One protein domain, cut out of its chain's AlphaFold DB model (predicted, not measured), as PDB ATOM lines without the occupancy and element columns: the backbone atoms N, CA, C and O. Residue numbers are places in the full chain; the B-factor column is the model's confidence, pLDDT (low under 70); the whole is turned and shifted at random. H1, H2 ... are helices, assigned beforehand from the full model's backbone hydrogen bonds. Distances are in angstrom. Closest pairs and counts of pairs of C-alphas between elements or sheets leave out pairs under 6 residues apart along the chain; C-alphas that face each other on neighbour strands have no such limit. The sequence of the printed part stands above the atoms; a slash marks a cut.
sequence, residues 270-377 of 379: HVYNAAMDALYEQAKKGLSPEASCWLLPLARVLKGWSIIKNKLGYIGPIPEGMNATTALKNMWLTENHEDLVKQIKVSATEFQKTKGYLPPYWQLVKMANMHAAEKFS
ATOM      1  N   HIS A 270     208.508 355.154 248.004       93.69
ATOM      2  CA  HIS A 270     207.071 355.436 247.886       93.69
ATOM      3  C   HIS A 270     206.783 356.936 247.797       93.69
ATOM      4  O   HIS A 270     206.012 357.370 246.938       93.69
ATOM      5  N   VAL A 271     207.431 357.741 248.640       95.06
ATOM      6  CA  VAL A 271     207.281 359.203 248.605       95.06
ATOM      7  C   VAL A 271     207.851 359.781 247.306       95.06
ATOM      8  O   VAL A 271     207.213 360.630 246.682       95.06
ATOM      9  N   TYR A 272     209.016 359.302 246.861       94.06
ATOM     10  CA  TYR A 272     209.657 359.739 245.616       94.06
ATOM     11  C   TYR A 272     208.792 359.426 244.392       94.06
ATOM     12  O   TYR A 272     208.638 360.279 243.514       94.06
ATOM     13  N   ASN A 273     208.207 358.228 244.342       94.69
ATOM     14  CA  ASN A 273     207.322 357.803 243.263       94.69
ATOM     15  C   ASN A 273     206.030 358.622 243.246       94.69
ATOM     16  O   ASN A 273     205.667 359.139 242.193       94.69
ATOM     17  N   ALA A 274     205.398 358.838 244.403       96.69
ATOM     18  CA  ALA A 274     204.202 359.675 244.499       96.69
ATOM     19  C   ALA A 274     204.471 361.122 244.046       96.69
ATOM     20  O   ALA A 274     203.665 361.703 243.319       96.69
ATOM     21  N   ALA A 275     205.618 361.692 244.432       97.25
ATOM     22  CA  ALA A 275     206.034 363.017 243.987       97.25
ATOM     23  C   ALA A 275     206.246 363.074 242.464       97.25
ATOM     24  O   ALA A 275     205.783 364.012 241.819       97.25
ATOM     25  N   MET A 276     206.909 362.075 241.872       96.50
ATOM     26  CA  MET A 276     207.142 362.044 240.424       96.50
ATOM     27  C   MET A 276     205.844 361.841 239.631       96.50
ATOM     28  O   MET A 276     205.626 362.531 238.638       96.50
ATOM     29  N   ASP A 277     204.954 360.960 240.096       96.06
ATOM     30  CA  ASP A 277     203.634 360.754 239.493       96.06
ATOM     31  C   ASP A 277     202.838 362.079 239.471       96.06
ATOM     32  O   ASP A 277     202.286 362.465 238.441       96.06
ATOM     33  N   ALA A 278     202.845 362.834 240.578       97.25
ATOM     34  CA  ALA A 278     202.183 364.137 240.654       97.25
ATOM     35  C   ALA A 278     202.818 365.189 239.730       97.25
ATOM     36  O   ALA A 278     202.111 365.993 239.122       97.25
ATOM     37  N   LEU A 279     204.146 365.178 239.594       96.56
ATOM     38  CA  LEU A 279     204.853 366.040 238.651       96.56
ATOM     39  C   LEU A 279     204.494 365.719 237.195       96.56
ATOM     40  O   LEU A 279     204.282 366.646 236.413       96.56
ATOM     41  N   TYR A 280     204.334 364.443 236.835       96.25
ATOM     42  CA  TYR A 280     203.846 364.067 235.509       96.25
ATOM     43  C   TYR A 280     202.436 364.587 235.228       96.25
ATOM     44  O   TYR A 280     202.168 365.029 234.107       96.25
ATOM     45  N   GLU A 281     201.547 364.608 236.219       95.88
ATOM     46  CA  GLU A 281     200.220 365.212 236.055       95.88
ATOM     47  C   GLU A 281     200.287 366.728 235.829       95.88
ATOM     48  O   GLU A 281     199.496 367.265 235.052       95.88
ATOM     49  N   GLN A 282     201.245 367.438 236.434       95.94
ATOM     50  CA  GLN A 282     201.460 368.856 236.109       95.94
ATOM     51  C   GLN A 282     202.108 369.028 234.734       95.94
ATOM     52  O   GLN A 282     201.745 369.935 233.987       95.94
ATOM     53  N   ALA A 283     203.010 368.126 234.349       95.12
ATOM     54  CA  ALA A 283     203.624 368.121 233.027       95.12
ATOM     55  C   ALA A 283     202.588 367.985 231.909       95.12
ATOM     56  O   ALA A 283     202.627 368.698 230.909       95.12
ATOM     57  N   LYS A 284     201.594 367.122 232.121       94.69
ATOM     58  CA  LYS A 284     200.437 366.968 231.233       94.69
ATOM     59  C   LYS A 284     199.628 368.263 231.074       94.69
ATOM     60  O   LYS A 284     199.011 368.451 230.031       94.69
ATOM     61  N   LYS A 285     199.638 369.153 232.072       94.19
ATOM     62  CA  LYS A 285     198.992 370.477 232.021       94.19
ATOM     63  C   LYS A 285     199.872 371.567 231.397       94.19
ATOM     64  O   LYS A 285     199.424 372.699 231.294       94.19
ATOM     65  N   GLY A 286     201.094 371.236 230.976       92.38
ATOM     66  CA  GLY A 286     202.014 372.163 230.314       92.38
ATOM     67  C   GLY A 286     203.262 372.520 231.123       92.38
ATOM     68  O   GLY A 286     204.129 373.211 230.592       92.38
ATOM     69  N   LEU A 287     203.408 372.033 232.363       93.81
ATOM     70  CA  LEU A 287     204.640 372.239 233.128       93.81
ATOM     71  C   LEU A 287     205.825 371.584 232.400       93.81
ATOM     72  O   LEU A 287     205.786 370.404 232.055       93.81
ATOM     73  N   SER A 288     206.910 372.321 232.194       91.25
ATOM     74  CA  SER A 288     208.107 371.809 231.520       91.25
ATOM     75  C   SER A 288     209.354 372.117 232.344       91.25
ATOM     76  O   SER A 288     209.384 373.165 232.991       91.25
ATOM     77  N   PRO A 289     210.394 371.260 232.330       91.50
ATOM     78  CA  PRO A 289     211.650 371.579 232.983       91.50
ATOM     79  C   PRO A 289     212.284 372.818 232.352       91.50
ATOM     80  O   PRO A 289     212.584 372.849 231.152       91.50
ATOM     81  N   GLU A 290     212.495 373.842 233.171       90.62
ATOM     82  CA  GLU A 290     213.048 375.123 232.745       90.62
ATOM     83  C   GLU A 290     214.577 375.119 232.886       90.62
ATOM     84  O   GLU A 290     215.137 374.584 233.842       90.62
ATOM     85  N   ALA A 291     215.271 375.739 231.930       89.19
ATOM     86  CA  ALA A 291     216.698 376.013 232.051       89.19
ATOM     87  C   ALA A 291     216.895 377.477 232.450       89.19
ATOM     88  O   ALA A 291     216.545 378.379 231.687       89.19
ATOM     89  N   SER A 292     217.492 377.716 233.616       89.00
ATOM     90  CA  SER A 292     217.780 379.064 234.111       89.00
ATOM     91  C   SER A 292     218.701 379.821 233.151       89.00
ATOM     92  O   SER A 292     219.895 379.524 233.056       89.00
ATOM     93  N   CYS A 293     218.166 380.819 232.443       89.00
ATOM     94  CA  CYS A 293     218.899 381.547 231.403       89.00
ATOM     95  C   CYS A 293     220.166 382.234 231.943       89.00
ATOM     96  O   CYS A 293     221.197 382.237 231.272       89.00
ATOM     97  N   TRP A 294     220.121 382.728 233.183       90.44
ATOM     98  CA  TRP A 294     221.247 383.368 233.866       90.44
ATOM     99  C   TRP A 294     222.366 382.391 234.255       90.44
ATOM    100  O   TRP A 294     223.527 382.788 234.300       90.44
ATOM    101  N   LEU A 295     222.055 381.110 234.494       92.56
ATOM    102  CA  LEU A 295     223.069 380.084 234.780       92.56
ATOM    103  C   LEU A 295     223.650 379.464 233.508       92.56
ATOM    104  O   LEU A 295     224.681 378.797 233.573       92.56
ATOM    105  N   LEU A 296     223.029 379.674 232.345       93.06
ATOM    106  CA  LEU A 296     223.440 379.030 231.100       93.06
ATOM    107  C   LEU A 296     224.890 379.345 230.684       93.06
ATOM    108  O   LEU A 296     225.585 378.407 230.282       93.06
ATOM    109  N   PRO A 297     225.403 380.591 230.797       93.75
ATOM    110  CA  PRO A 297     226.814 380.870 230.528       93.75
ATOM    111  C   PRO A 297     227.748 380.066 231.441       93.75
ATOM    112  O   PRO A 297     228.690 379.442 230.956       93.75
ATOM    113  N   LEU A 298     227.443 380.003 232.741       92.94
ATOM    114  CA  LEU A 298     228.228 379.235 233.709       92.94
ATOM    115  C   LEU A 298     228.177 377.732 233.404       92.94
ATOM    116  O   LEU A 298     229.212 377.072 233.367       92.94
ATOM    117  N   ALA A 299     226.991 377.197 233.111       92.81
ATOM    118  CA  ALA A 299     226.815 375.795 232.748       92.81
ATOM    119  C   ALA A 299     227.592 375.431 231.470       92.81
ATOM    120  O   ALA A 299     228.171 374.350 231.385       92.81
ATOM    121  N   ARG A 300     227.680 376.334 230.484       94.38
ATOM    122  CA  ARG A 300     228.506 376.130 229.278       94.38
ATOM    123  C   ARG A 300     229.999 376.078 229.601       94.38
ATOM    124  O   ARG A 300     230.687 375.204 229.077       94.38
ATOM    125  N   VAL A 301     230.486 376.948 230.489       94.19
ATOM    126  CA  VAL A 301     231.879 376.906 230.972       94.19
ATOM    127  C   VAL A 301     232.157 375.589 231.698       94.19
ATOM    128  O   VAL A 301     233.131 374.908 231.380       94.19
ATOM    129  N   LEU A 302     231.266 375.177 232.605       92.94
ATOM    130  CA  LEU A 302     231.373 373.895 233.306       92.94
ATOM    131  C   LEU A 302     231.343 372.705 232.342       92.94
ATOM    132  O   LEU A 302     232.091 371.753 232.543       92.94
ATOM    133  N   LYS A 303     230.547 372.765 231.266       92.75
ATOM    134  CA  LYS A 303     230.544 371.726 230.227       92.75
ATOM    135  C   LYS A 303     231.865 371.688 229.461       92.75
ATOM    136  O   LYS A 303     232.387 370.601 229.226       92.75
ATOM    137  N   GLY A 304     232.425 372.844 229.103       91.31
ATOM    138  CA  GLY A 304     233.759 372.928 228.499       91.31
ATOM    139  C   GLY A 304     234.827 372.300 229.398       91.31
ATOM    140  O   GLY A 304     235.642 371.502 228.938       91.31
ATOM    141  N   TRP A 305     234.754 372.571 230.702       90.75
ATOM    142  CA  TRP A 305     235.617 371.947 231.702       90.75
ATOM    143  C   TRP A 305     235.405 370.432 231.822       90.75
ATOM    144  O   TRP A 305     236.384 369.688 231.892       90.75
ATOM    145  N   SER A 306     234.155 369.951 231.782       88.75
ATOM    146  CA  SER A 306     233.861 368.513 231.731       88.75
ATOM    147  C   SER A 306     234.537 367.832 230.548       88.75
ATOM    148  O   SER A 306     235.119 366.773 230.726       88.75
ATOM    149  N   ILE A 307     234.509 368.437 229.356       87.50
ATOM    150  CA  ILE A 307     235.139 367.859 228.156       87.50
ATOM    151  C   ILE A 307     236.646 367.673 228.371       87.50
ATOM    152  O   ILE A 307     237.203 366.640 227.999       87.50
ATOM    153  N   ILE A 308     237.309 368.649 228.996       89.38
ATOM    154  CA  ILE A 308     238.740 368.563 229.315       89.38
ATOM    155  C   ILE A 308     238.991 367.448 230.335       89.38
ATOM    156  O   ILE A 308     239.869 366.615 230.124       89.38
ATOM    157  N   LYS A 309     238.198 367.389 231.412       87.31
ATOM    158  CA  LYS A 309     238.311 366.338 232.433       87.31
ATOM    159  C   LYS A 309     238.101 364.937 231.866       87.31
ATOM    160  O   LYS A 309     238.913 364.061 232.145       87.31
ATOM    161  N   ASN A 310     237.079 364.753 231.036       84.19
ATOM    162  CA  ASN A 310     236.765 363.467 230.420       84.19
ATOM    163  C   ASN A 310     237.904 362.997 229.508       84.19
ATOM    164  O   ASN A 310     238.298 361.836 229.579       84.19
ATOM    165  N   LYS A 311     238.524 363.905 228.735       83.94
ATOM    166  CA  LYS A 311     239.735 363.588 227.950       83.94
ATOM    167  C   LYS A 311     240.916 363.131 228.810       83.94
ATOM    168  O   LYS A 311     241.760 362.385 228.331       83.94
ATOM    169  N   LEU A 312     240.976 363.576 230.063       85.88
ATOM    170  CA  LEU A 312     241.980 363.165 231.045       85.88
ATOM    171  C   LEU A 312     241.555 361.926 231.857       85.88
ATOM    172  O   LEU A 312     242.243 361.560 232.804       85.88
ATOM    173  N   GLY A 313     240.429 361.288 231.518       78.25
ATOM    174  CA  GLY A 313     239.909 360.104 232.209       78.25
ATOM    175  C   GLY A 313     239.140 360.392 233.505       78.25
ATOM    176  O   GLY A 313     238.819 359.459 234.240       78.25
ATOM    177  N   TYR A 314     238.826 361.657 233.805       83.12
ATOM    178  CA  TYR A 314     238.036 362.057 234.977       83.12
ATOM    179  C   TYR A 314     236.592 362.390 234.603       83.12
ATOM    180  O   TYR A 314     236.329 362.892 233.520       83.12
ATOM    181  N   ILE A 315     235.658 362.218 235.542       80.44
ATOM    182  CA  ILE A 315     234.257 362.606 235.340       80.44
ATOM    183  C   ILE A 315     234.101 364.116 235.582       80.44
ATOM    184  O   ILE A 315     234.436 364.645 236.649       80.44
ATOM    185  N   GLY A 316     233.619 364.822 234.562       81.81
ATOM    186  CA  GLY A 316     233.268 366.236 234.638       81.81
ATOM    187  C   GLY A 316     232.001 366.533 235.460       81.81
ATOM    188  O   GLY A 316     231.168 365.653 235.648       81.81
ATOM    189  N   PRO A 317     231.816 367.784 235.932       84.44
ATOM    190  CA  PRO A 317     230.630 368.185 236.705       84.44
ATOM    191  C   PRO A 317     229.314 368.069 235.923       84.44
ATOM    192  O   PRO A 317     228.275 367.779 236.504       84.44
ATOM    193  N   ILE A 318     229.353 368.303 234.608       85.19
ATOM    194  CA  ILE A 318     228.245 367.999 233.697       85.19
ATOM    195  C   ILE A 318     228.578 366.695 232.955       85.19
ATOM    196  O   ILE A 318     229.623 366.674 232.288       85.19
ATOM    197  N   PRO A 319     227.716 365.660 233.029       80.69
ATOM    198  CA  PRO A 319     227.900 364.366 232.369       80.69
ATOM    199  C   PRO A 319     228.265 364.470 230.887       80.69
ATOM    200  O   PRO A 319     227.854 365.415 230.205       80.69
ATOM    201  N   GLU A 320     229.013 363.494 230.361       75.56
ATOM    202  CA  GLU A 320     229.496 363.516 228.974       75.56
ATOM    203  C   GLU A 320     228.367 363.675 227.960       75.56
ATOM    204  O   GLU A 320     228.423 364.571 227.113       75.56
ATOM    205  N   GLY A 321     227.311 362.879 228.098       71.81
ATOM    206  CA  GLY A 321     226.201 362.910 227.156       71.81
ATOM    207  C   GLY A 321     225.153 363.990 227.427       71.81
ATOM    208  O   GLY A 321     224.196 364.118 226.672       71.81
ATOM    209  N   MET A 322     225.340 364.824 228.455       84.69
ATOM    210  CA  MET A 322     224.426 365.920 228.767       84.69
ATOM    211  C   MET A 322     224.994 367.268 228.301       84.69
ATOM    212  O   MET A 322     226.153 367.600 228.564       84.69
ATOM    213  N   ASN A 323     224.179 368.078 227.620       89.25
ATOM    214  CA  ASN A 323     224.535 369.466 227.310       89.25
ATOM    215  C   ASN A 323     224.194 370.405 228.488       89.25
ATOM    216  O   ASN A 323     223.474 370.036 229.414       89.25
ATOM    217  N   ALA A 324     224.703 371.639 228.448       91.62
ATOM    218  CA  ALA A 324     224.510 372.617 229.522       91.62
ATOM    219  C   ALA A 324     223.027 372.927 229.816       91.62
ATOM    220  O   ALA A 324     222.647 373.072 230.974       91.62
ATOM    221  N   THR A 325     222.182 372.995 228.786       92.19
ATOM    222  CA  THR A 325     220.743 373.254 228.938       92.19
ATOM    223  C   THR A 325     220.046 372.084 229.625       92.19
ATOM    224  O   THR A 325     219.280 372.289 230.563       92.19
ATOM    225  N   THR A 326     220.328 370.854 229.195       91.12
ATOM    226  CA  THR A 326     219.774 369.636 229.796       91.12
ATOM    227  C   THR A 326     220.222 369.477 231.252       91.12
ATOM    228  O   THR A 326     219.418 369.084 232.091       91.12
ATOM    229  N   ALA A 327     221.457 369.870 231.581       91.06
ATOM    230  CA  ALA A 327     221.943 369.880 232.961       91.06
ATOM    231  C   ALA A 327     221.129 370.821 233.855       91.06
ATOM    232  O   ALA A 327     220.707 370.421 234.937       91.06
ATOM    233  N   LEU A 328     220.831 372.033 233.380       93.56
ATOM    234  CA  LEU A 328     219.988 372.977 234.117       93.56
ATOM    235  C   LEU A 328     218.544 372.481 234.264       93.56
ATOM    236  O   LEU A 328     217.965 372.617 235.336       93.56
ATOM    237  N   LYS A 329     217.984 371.840 233.232       93.88
ATOM    238  CA  LYS A 329     216.668 371.187 233.326       93.88
ATOM    239  C   LYS A 329     216.650 370.071 234.370       93.88
ATOM    240  O   LYS A 329     215.672 369.928 235.098       93.88
ATOM    241  N   ASN A 330     217.728 369.292 234.460       92.19
ATOM    242  CA  ASN A 330     217.855 368.230 235.457       92.19
ATOM    243  C   ASN A 330     217.953 368.796 236.879       92.19
ATOM    244  O   ASN A 330     217.336 368.262 237.800       92.19
ATOM    245  N   MET A 331     218.686 369.901 237.054       92.69
ATOM    246  CA  MET A 331     218.713 370.635 238.323       92.69
ATOM    247  C   MET A 331     217.312 371.107 238.711       92.69
ATOM    248  O   MET A 331     216.854 370.793 239.803       92.69
ATOM    249  N   TRP A 332     216.594 371.757 237.790       94.69
ATOM    250  CA  TRP A 332     215.218 372.200 238.024       94.69
ATOM    251  C   TRP A 332     214.298 371.038 238.421       94.69
ATOM    252  O   TRP A 332     213.527 371.156 239.373       94.69
ATOM    253  N   LEU A 333     214.387 369.899 237.724       94.81
ATOM    254  CA  LEU A 333     213.597 368.706 238.038       94.81
ATOM    255  C   LEU A 333     213.895 368.213 239.455       94.81
ATOM    256  O   LEU A 333     212.969 367.943 240.217       94.81
ATOM    257  N   THR A 334     215.179 368.114 239.795       94.44
ATOM    258  CA  THR A 334     215.645 367.620 241.094       94.44
ATOM    259  C   THR A 334     215.162 368.531 242.220       94.44
ATOM    260  O   THR A 334     214.531 368.058 243.158       94.44
ATOM    261  N   GLU A 335     215.340 369.846 242.085       95.56
ATOM    262  CA  GLU A 335     214.879 370.836 243.068       95.56
ATOM    263  C   GLU A 335     213.361 370.769 243.289       95.56
ATOM    264  O   GLU A 335     212.886 370.757 244.427       95.56
ATOM    265  N   ASN A 336     212.578 370.696 242.207       95.94
ATOM    266  CA  ASN A 336     211.121 370.662 242.309       95.94
ATOM    267  C   ASN A 336     210.594 369.340 242.866       95.94
ATOM    268  O   ASN A 336     209.614 369.352 243.615       95.94
ATOM    269  N   HIS A 337     211.236 368.226 242.517       96.62
ATOM    270  CA  HIS A 337     210.915 366.905 243.042       96.62
ATOM    271  C   HIS A 337     211.252 366.797 244.531       96.62
ATOM    272  O   HIS A 337     210.392 366.401 245.313       96.62
ATOM    273  N   GLU A 338     212.444 367.227 244.948       96.44
ATOM    274  CA  GLU A 338     212.861 367.202 246.353       96.44
ATOM    275  C   GLU A 338     212.012 368.114 247.246       96.44
ATOM    276  O   GLU A 338     211.697 367.750 248.381       96.44
ATOM    277  N   ASP A 339     211.628 369.295 246.761       96.81
ATOM    278  CA  ASP A 339     210.721 370.186 247.485       96.81
ATOM    279  C   ASP A 339     209.346 369.534 247.701       96.81
ATOM    280  O   ASP A 339     208.829 369.507 248.820       96.81
ATOM    281  N   LEU A 340     208.794 368.900 246.662       97.38
ATOM    282  CA  LEU A 340     207.530 368.177 246.772       97.38
ATOM    283  C   LEU A 340     207.639 366.988 247.744       97.38
ATOM    284  O   LEU A 340     206.766 366.797 248.590       97.38
ATOM    285  N   VAL A 341     208.738 366.230 247.689       97.25
ATOM    286  CA  VAL A 341     209.043 365.152 248.644       97.25
ATOM    287  C   VAL A 341     209.040 365.675 250.085       97.25
ATOM    288  O   VAL A 341     208.441 365.044 250.959       97.25
ATOM    289  N   LYS A 342     209.664 366.831 250.356       97.69
ATOM    290  CA  LYS A 342     209.677 367.444 251.700       97.69
ATOM    291  C   LYS A 342     208.259 367.759 252.181       97.69
ATOM    292  O   LYS A 342     207.914 367.405 253.308       97.69
ATOM    293  N   GLN A 343     207.426 368.355 251.329       98.12
ATOM    294  CA  GLN A 343     206.040 368.700 251.666       98.12
ATOM    295  C   GLN A 343     205.185 367.453 251.944       98.12
ATOM    296  O   GLN A 343     204.466 367.396 252.944       98.12
ATOM    297  N   ILE A 344     205.331 366.403 251.127       98.25
ATOM    298  CA  ILE A 344     204.637 365.126 251.341       98.25
ATOM    299  C   ILE A 344     205.039 364.509 252.681       98.25
ATOM    300  O   ILE A 344     204.166 364.064 253.420       98.25
ATOM    301  N   LYS A 345     206.330 364.512 253.043       97.88
ATOM    302  CA  LYS A 345     206.789 363.973 254.337       97.88
ATOM    303  C   LYS A 345     206.178 364.705 255.529       97.88
ATOM    304  O   LYS A 345     205.833 364.057 256.519       97.88
ATOM    305  N   VAL A 346     206.006 366.026 255.438       98.06
ATOM    306  CA  VAL A 346     205.336 366.814 256.485       98.06
ATOM    307  C   VAL A 346     203.883 366.358 256.640       98.06
ATOM    308  O   VAL A 346     203.469 365.994 257.742       98.06
ATOM    309  N   SER A 347     203.126 366.276 255.543       98.06
ATOM    310  CA  SER A 347     201.734 365.798 255.576       98.06
ATOM    311  C   SER A 347     201.610 364.336 256.003       98.06
ATOM    312  O   SER A 347     200.674 363.982 256.718       98.06
ATOM    313  N   ALA A 348     202.557 363.488 255.611       97.56
ATOM    314  CA  ALA A 348     202.588 362.089 256.006       97.56
ATOM    315  C   ALA A 348     202.838 361.929 257.512       97.56
ATOM    316  O   ALA A 348     202.194 361.103 258.159       97.56
ATOM    317  N   THR A 349     203.713 362.761 258.083       97.31
ATOM    318  CA  THR A 349     203.954 362.814 259.531       97.31
ATOM    319  C   THR A 349     202.682 363.208 260.283       97.31
ATOM    320  O   THR A 349     202.330 362.583 261.281       97.31
ATOM    321  N   GLU A 350     201.959 364.215 259.791       97.62
ATOM    322  CA  GLU A 350     200.703 364.654 260.405       97.62
ATOM    323  C   GLU A 350     199.595 363.600 260.288       97.62
ATOM    324  O   GLU A 350     198.874 363.313 261.250       97.62
ATOM    325  N   PHE A 351     199.511 362.938 259.132       97.25
ATOM    326  CA  PHE A 351     198.626 361.797 258.934       97.25
ATOM    327  C   PHE A 351     198.916 360.693 259.952       97.25
ATOM    328  O   PHE A 351     197.987 360.199 260.590       97.25
ATOM    329  N   GLN A 352     200.189 360.329 260.138       95.12
ATOM    330  CA  GLN A 352     200.578 359.280 261.076       95.12
ATOM    331  C   GLN A 352     200.221 359.647 262.518       95.12
ATOM    332  O   GLN A 352     199.675 358.805 263.229       95.12
ATOM    333  N   LYS A 353     200.451 360.898 262.938       96.06
ATOM    334  CA  LYS A 353     200.034 361.390 264.262       96.06
ATOM    335  C   LYS A 353     198.522 361.282 264.464       96.06
ATOM    336  O   LYS A 353     198.076 360.835 265.514       96.06
ATOM    337  N   THR A 354     197.742 361.650 263.450       96.06
ATOM    338  CA  THR A 354     196.276 361.667 263.532       96.06
ATOM    339  C   THR A 354     195.658 360.269 263.450       96.06
ATOM    340  O   THR A 354     194.631 359.998 264.072       96.06
ATOM    341  N   LYS A 355     196.223 359.381 262.626       94.56
ATOM    342  CA  LYS A 355     195.627 358.077 262.293       94.56
ATOM    343  C   LYS A 355     196.271 356.899 263.015       94.56
ATOM    344  O   LYS A 355     195.653 355.841 263.074       94.56
ATOM    345  N   GLY A 356     197.474 357.069 263.560       92.00
ATOM    346  CA  GLY A 356     198.213 356.030 264.279       92.00
ATOM    347  C   GLY A 356     198.910 354.995 263.388       92.00
ATOM    348  O   GLY A 356     199.354 353.972 263.897       92.00
ATOM    349  N   TYR A 357     199.003 355.224 262.074       91.12
ATOM    350  CA  TYR A 357     199.684 354.341 261.115       91.12
ATOM    351  C   TYR A 357     200.256 355.150 259.939       91.12
ATOM    352  O   TYR A 357     199.811 356.275 259.692       91.12
ATOM    353  N   LEU A 358     201.258 354.615 259.231       92.56
ATOM    354  CA  LEU A 358     201.871 355.313 258.092       92.56
ATOM    355  C   LEU A 358     200.878 355.431 256.929       92.56
ATOM    356  O   LEU A 358     200.150 354.468 256.674       92.56
ATOM    357  N   PRO A 359     200.832 356.562 256.201       95.31
ATOM    358  CA  PRO A 359     199.908 356.693 255.091       95.31
ATOM    359  C   PRO A 359     200.245 355.684 253.989       95.31
ATOM    360  O   PRO A 359     201.397 355.626 253.562       95.31
ATOM    361  N   PRO A 360     199.252 354.928 253.504       94.62
ATOM    362  CA  PRO A 360     199.458 354.015 252.391       94.62
ATOM    363  C   PRO A 360     199.705 354.781 251.088       94.62
ATOM    364  O   PRO A 360     199.341 355.958 250.977       94.62
ATOM    365  N   TYR A 361     200.247 354.111 250.068       94.94
ATOM    366  CA  TYR A 361     200.690 354.749 248.823       94.94
ATOM    367  C   TYR A 361     199.630 355.656 248.174       94.94
ATOM    368  O   TYR A 361     199.927 356.772 247.755       94.94
ATOM    369  N   TRP A 362     198.355 355.252 248.149       94.50
ATOM    370  CA  TRP A 362     197.289 356.079 247.560       94.50
ATOM    371  C   TRP A 362     197.026 357.385 248.327       94.50
ATOM    372  O   TRP A 362     196.580 358.367 247.732       94.50
ATOM    373  N   GLN A 363     197.302 357.428 249.636       97.50
ATOM    374  CA  GLN A 363     197.257 358.674 250.406       97.50
ATOM    375  C   GLN A 363     198.468 359.553 250.092       97.50
ATOM    376  O   GLN A 363     198.295 360.761 249.949       97.50
ATOM    377  N   LEU A 364     199.655 358.964 249.902       97.94
ATOM    378  CA  LEU A 364     200.838 359.703 249.446       97.94
ATOM    379  C   LEU A 364     200.603 360.344 248.077       97.94
ATOM    380  O   LEU A 364     200.872 361.529 247.916       97.94
ATOM    381  N   VAL A 365     200.020 359.611 247.125       97.31
ATOM    382  CA  VAL A 365     199.646 360.148 245.804       97.31
ATOM    383  C   VAL A 365     198.649 361.301 245.936       97.31
ATOM    384  O   VAL A 365     198.784 362.318 245.258       97.31
ATOM    385  N   LYS A 366     197.661 361.193 246.834       98.19
ATOM    386  CA  LYS A 366     196.714 362.289 247.088       98.19
ATOM    387  C   LYS A 366     197.425 363.534 247.627       98.19
ATOM    388  O   LYS A 366     197.194 364.622 247.106       98.19
ATOM    389  N   MET A 367     198.289 363.375 248.630       98.38
ATOM    390  CA  MET A 367     199.084 364.472 249.198       98.38
ATOM    391  C   MET A 367     199.991 365.104 248.136       98.38
ATOM    392  O   MET A 367     200.027 366.323 248.010       98.38
ATOM    393  N   ALA A 368     200.671 364.282 247.336       98.38
ATOM    394  CA  ALA A 368     201.552 364.728 246.265       98.38
ATOM    395  C   ALA A 368     200.801 365.558 245.218       98.38
ATOM    396  O   ALA A 368     201.246 366.643 244.858       98.38
ATOM    397  N   ASN A 369     199.635 365.086 244.772       97.94
ATOM    398  CA  ASN A 369     198.809 365.808 243.807       97.94
ATOM    399  C   ASN A 369     198.292 367.143 244.351       97.94
ATOM    400  O   ASN A 369     198.253 368.115 243.600       97.94
ATOM    401  N   MET A 370     197.913 367.200 245.633       97.75
ATOM    402  CA  MET A 370     197.493 368.445 246.286       97.75
ATOM    403  C   MET A 370     198.640 369.460 246.320       97.75
ATOM    404  O   MET A 370     198.504 370.539 245.754       97.75
ATOM    405  N   HIS A 371     199.791 369.076 246.877       98.06
ATOM    406  CA  HIS A 371     200.969 369.947 246.976       98.06
ATOM    407  C   HIS A 371     201.486 370.396 245.607       98.06
ATOM    408  O   HIS A 371     201.808 371.565 245.408       98.06
ATOM    409  N   ALA A 372     201.512 369.495 244.622       97.19
ATOM    410  CA  ALA A 372     201.895 369.847 243.260       97.19
ATOM    411  C   ALA A 372     200.898 370.831 242.626       97.19
ATOM    412  O   ALA A 372     201.310 371.792 241.982       97.19
ATOM    413  N   ALA A 373     199.590 370.624 242.810       95.38
ATOM    414  CA  ALA A 373     198.585 371.547 242.294       95.38
ATOM    415  C   ALA A 373     198.695 372.930 242.950       95.38
ATOM    416  O   ALA A 373     198.653 373.924 242.239       95.38
ATOM    417  N   GLU A 374     198.889 373.003 244.267       95.38
ATOM    418  CA  GLU A 374     199.086 374.269 244.981       95.38
ATOM    419  C   GLU A 374     200.330 375.002 244.471       95.38
ATOM    420  O   GLU A 374     200.240 376.159 244.055       95.38
ATOM    421  N   LYS A 375     201.469 374.304 244.401       94.88
ATOM    422  CA  LYS A 375     202.751 374.865 243.958       94.88
ATOM    423  C   LYS A 375     202.712 375.422 242.533       94.88
ATOM    424  O   LYS A 375     203.320 376.457 242.267       94.88
ATOM    425  N   PHE A 376     202.024 374.739 241.621       93.06
ATOM    426  CA  PHE A 376     202.005 375.087 240.197       93.06
ATOM    427  C   PHE A 376     200.688 375.726 239.732       93.06
ATOM    428  O   PHE A 376     200.521 375.955 238.543       93.06
ATOM    429  N   SER A 377     199.769 376.067 240.642       81.56
ATOM    430  CA  SER A 377     198.490 376.729 240.318       81.56
ATOM    431  C   SER A 377     198.632 378.137 239.722       81.56
ATOM    432  O   SER A 377     197.697 378.622 239.090       81.56
TER     433      SER A 377
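Overview. This is residues 270 to 377 of the 379 residues of an uncharacterized protein of Bacteroidetes bacterium ADurb.Bin397 (UniProt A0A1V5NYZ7). One long helix, H3, is the spine; H1 and H4 pack together across its middle, and H2 makes a corner with its first end. The printed part has 108 residues, with four named helices, H1 to H4 in order, and no named strand: all helix. It is loose, with a radius of gyration of the C-alphas of 17.9 A, and elongated, spanning 56 by 30 by 19 A.

Along the chain. H1, residues 270 to 284, begins at C-alpha 270 (207.071, 355.436, 247.886) and is 21.3 A long. H2, 296 to 311, is 22.7 A, H3, 324 to 355, 46.0 A, and H4, 361 to 376, 22.1 A, ending at C-alpha 376 (202.005, 375.087, 240.197).

Arrangement. The hub H3 touches H1 with residues 337 to 345 alone, closest C-alphas Ala 275 and Val 341, 5.9 A, at a steep tilt of 57 degrees, opposite ways. H3 touches H4 with residues 340 to 348 alone, closest C-alphas Ile 344 and Ala 368, 6.0 A. H1 touches H4, closest C-alphas Ala 274 and Val 365, 4.8 A. H2 touches H3, closest C-alphas Ala 299 and Ala 324, 5.1 A, about perpendicular at 76 degrees. H2 is apart from H1 and H4. In H1, H2, H3 and H4 every O i to N i+4 pair is within hydrogen-bond range.

Size, cuts and confidence. The C-alphas farthest apart, Lys 311 and Thr 354, are 56.2 A apart. The printed part has no cut; links H1 to H2 and H2 to H3 are long, and no printed residue is under 70 in pLDDT.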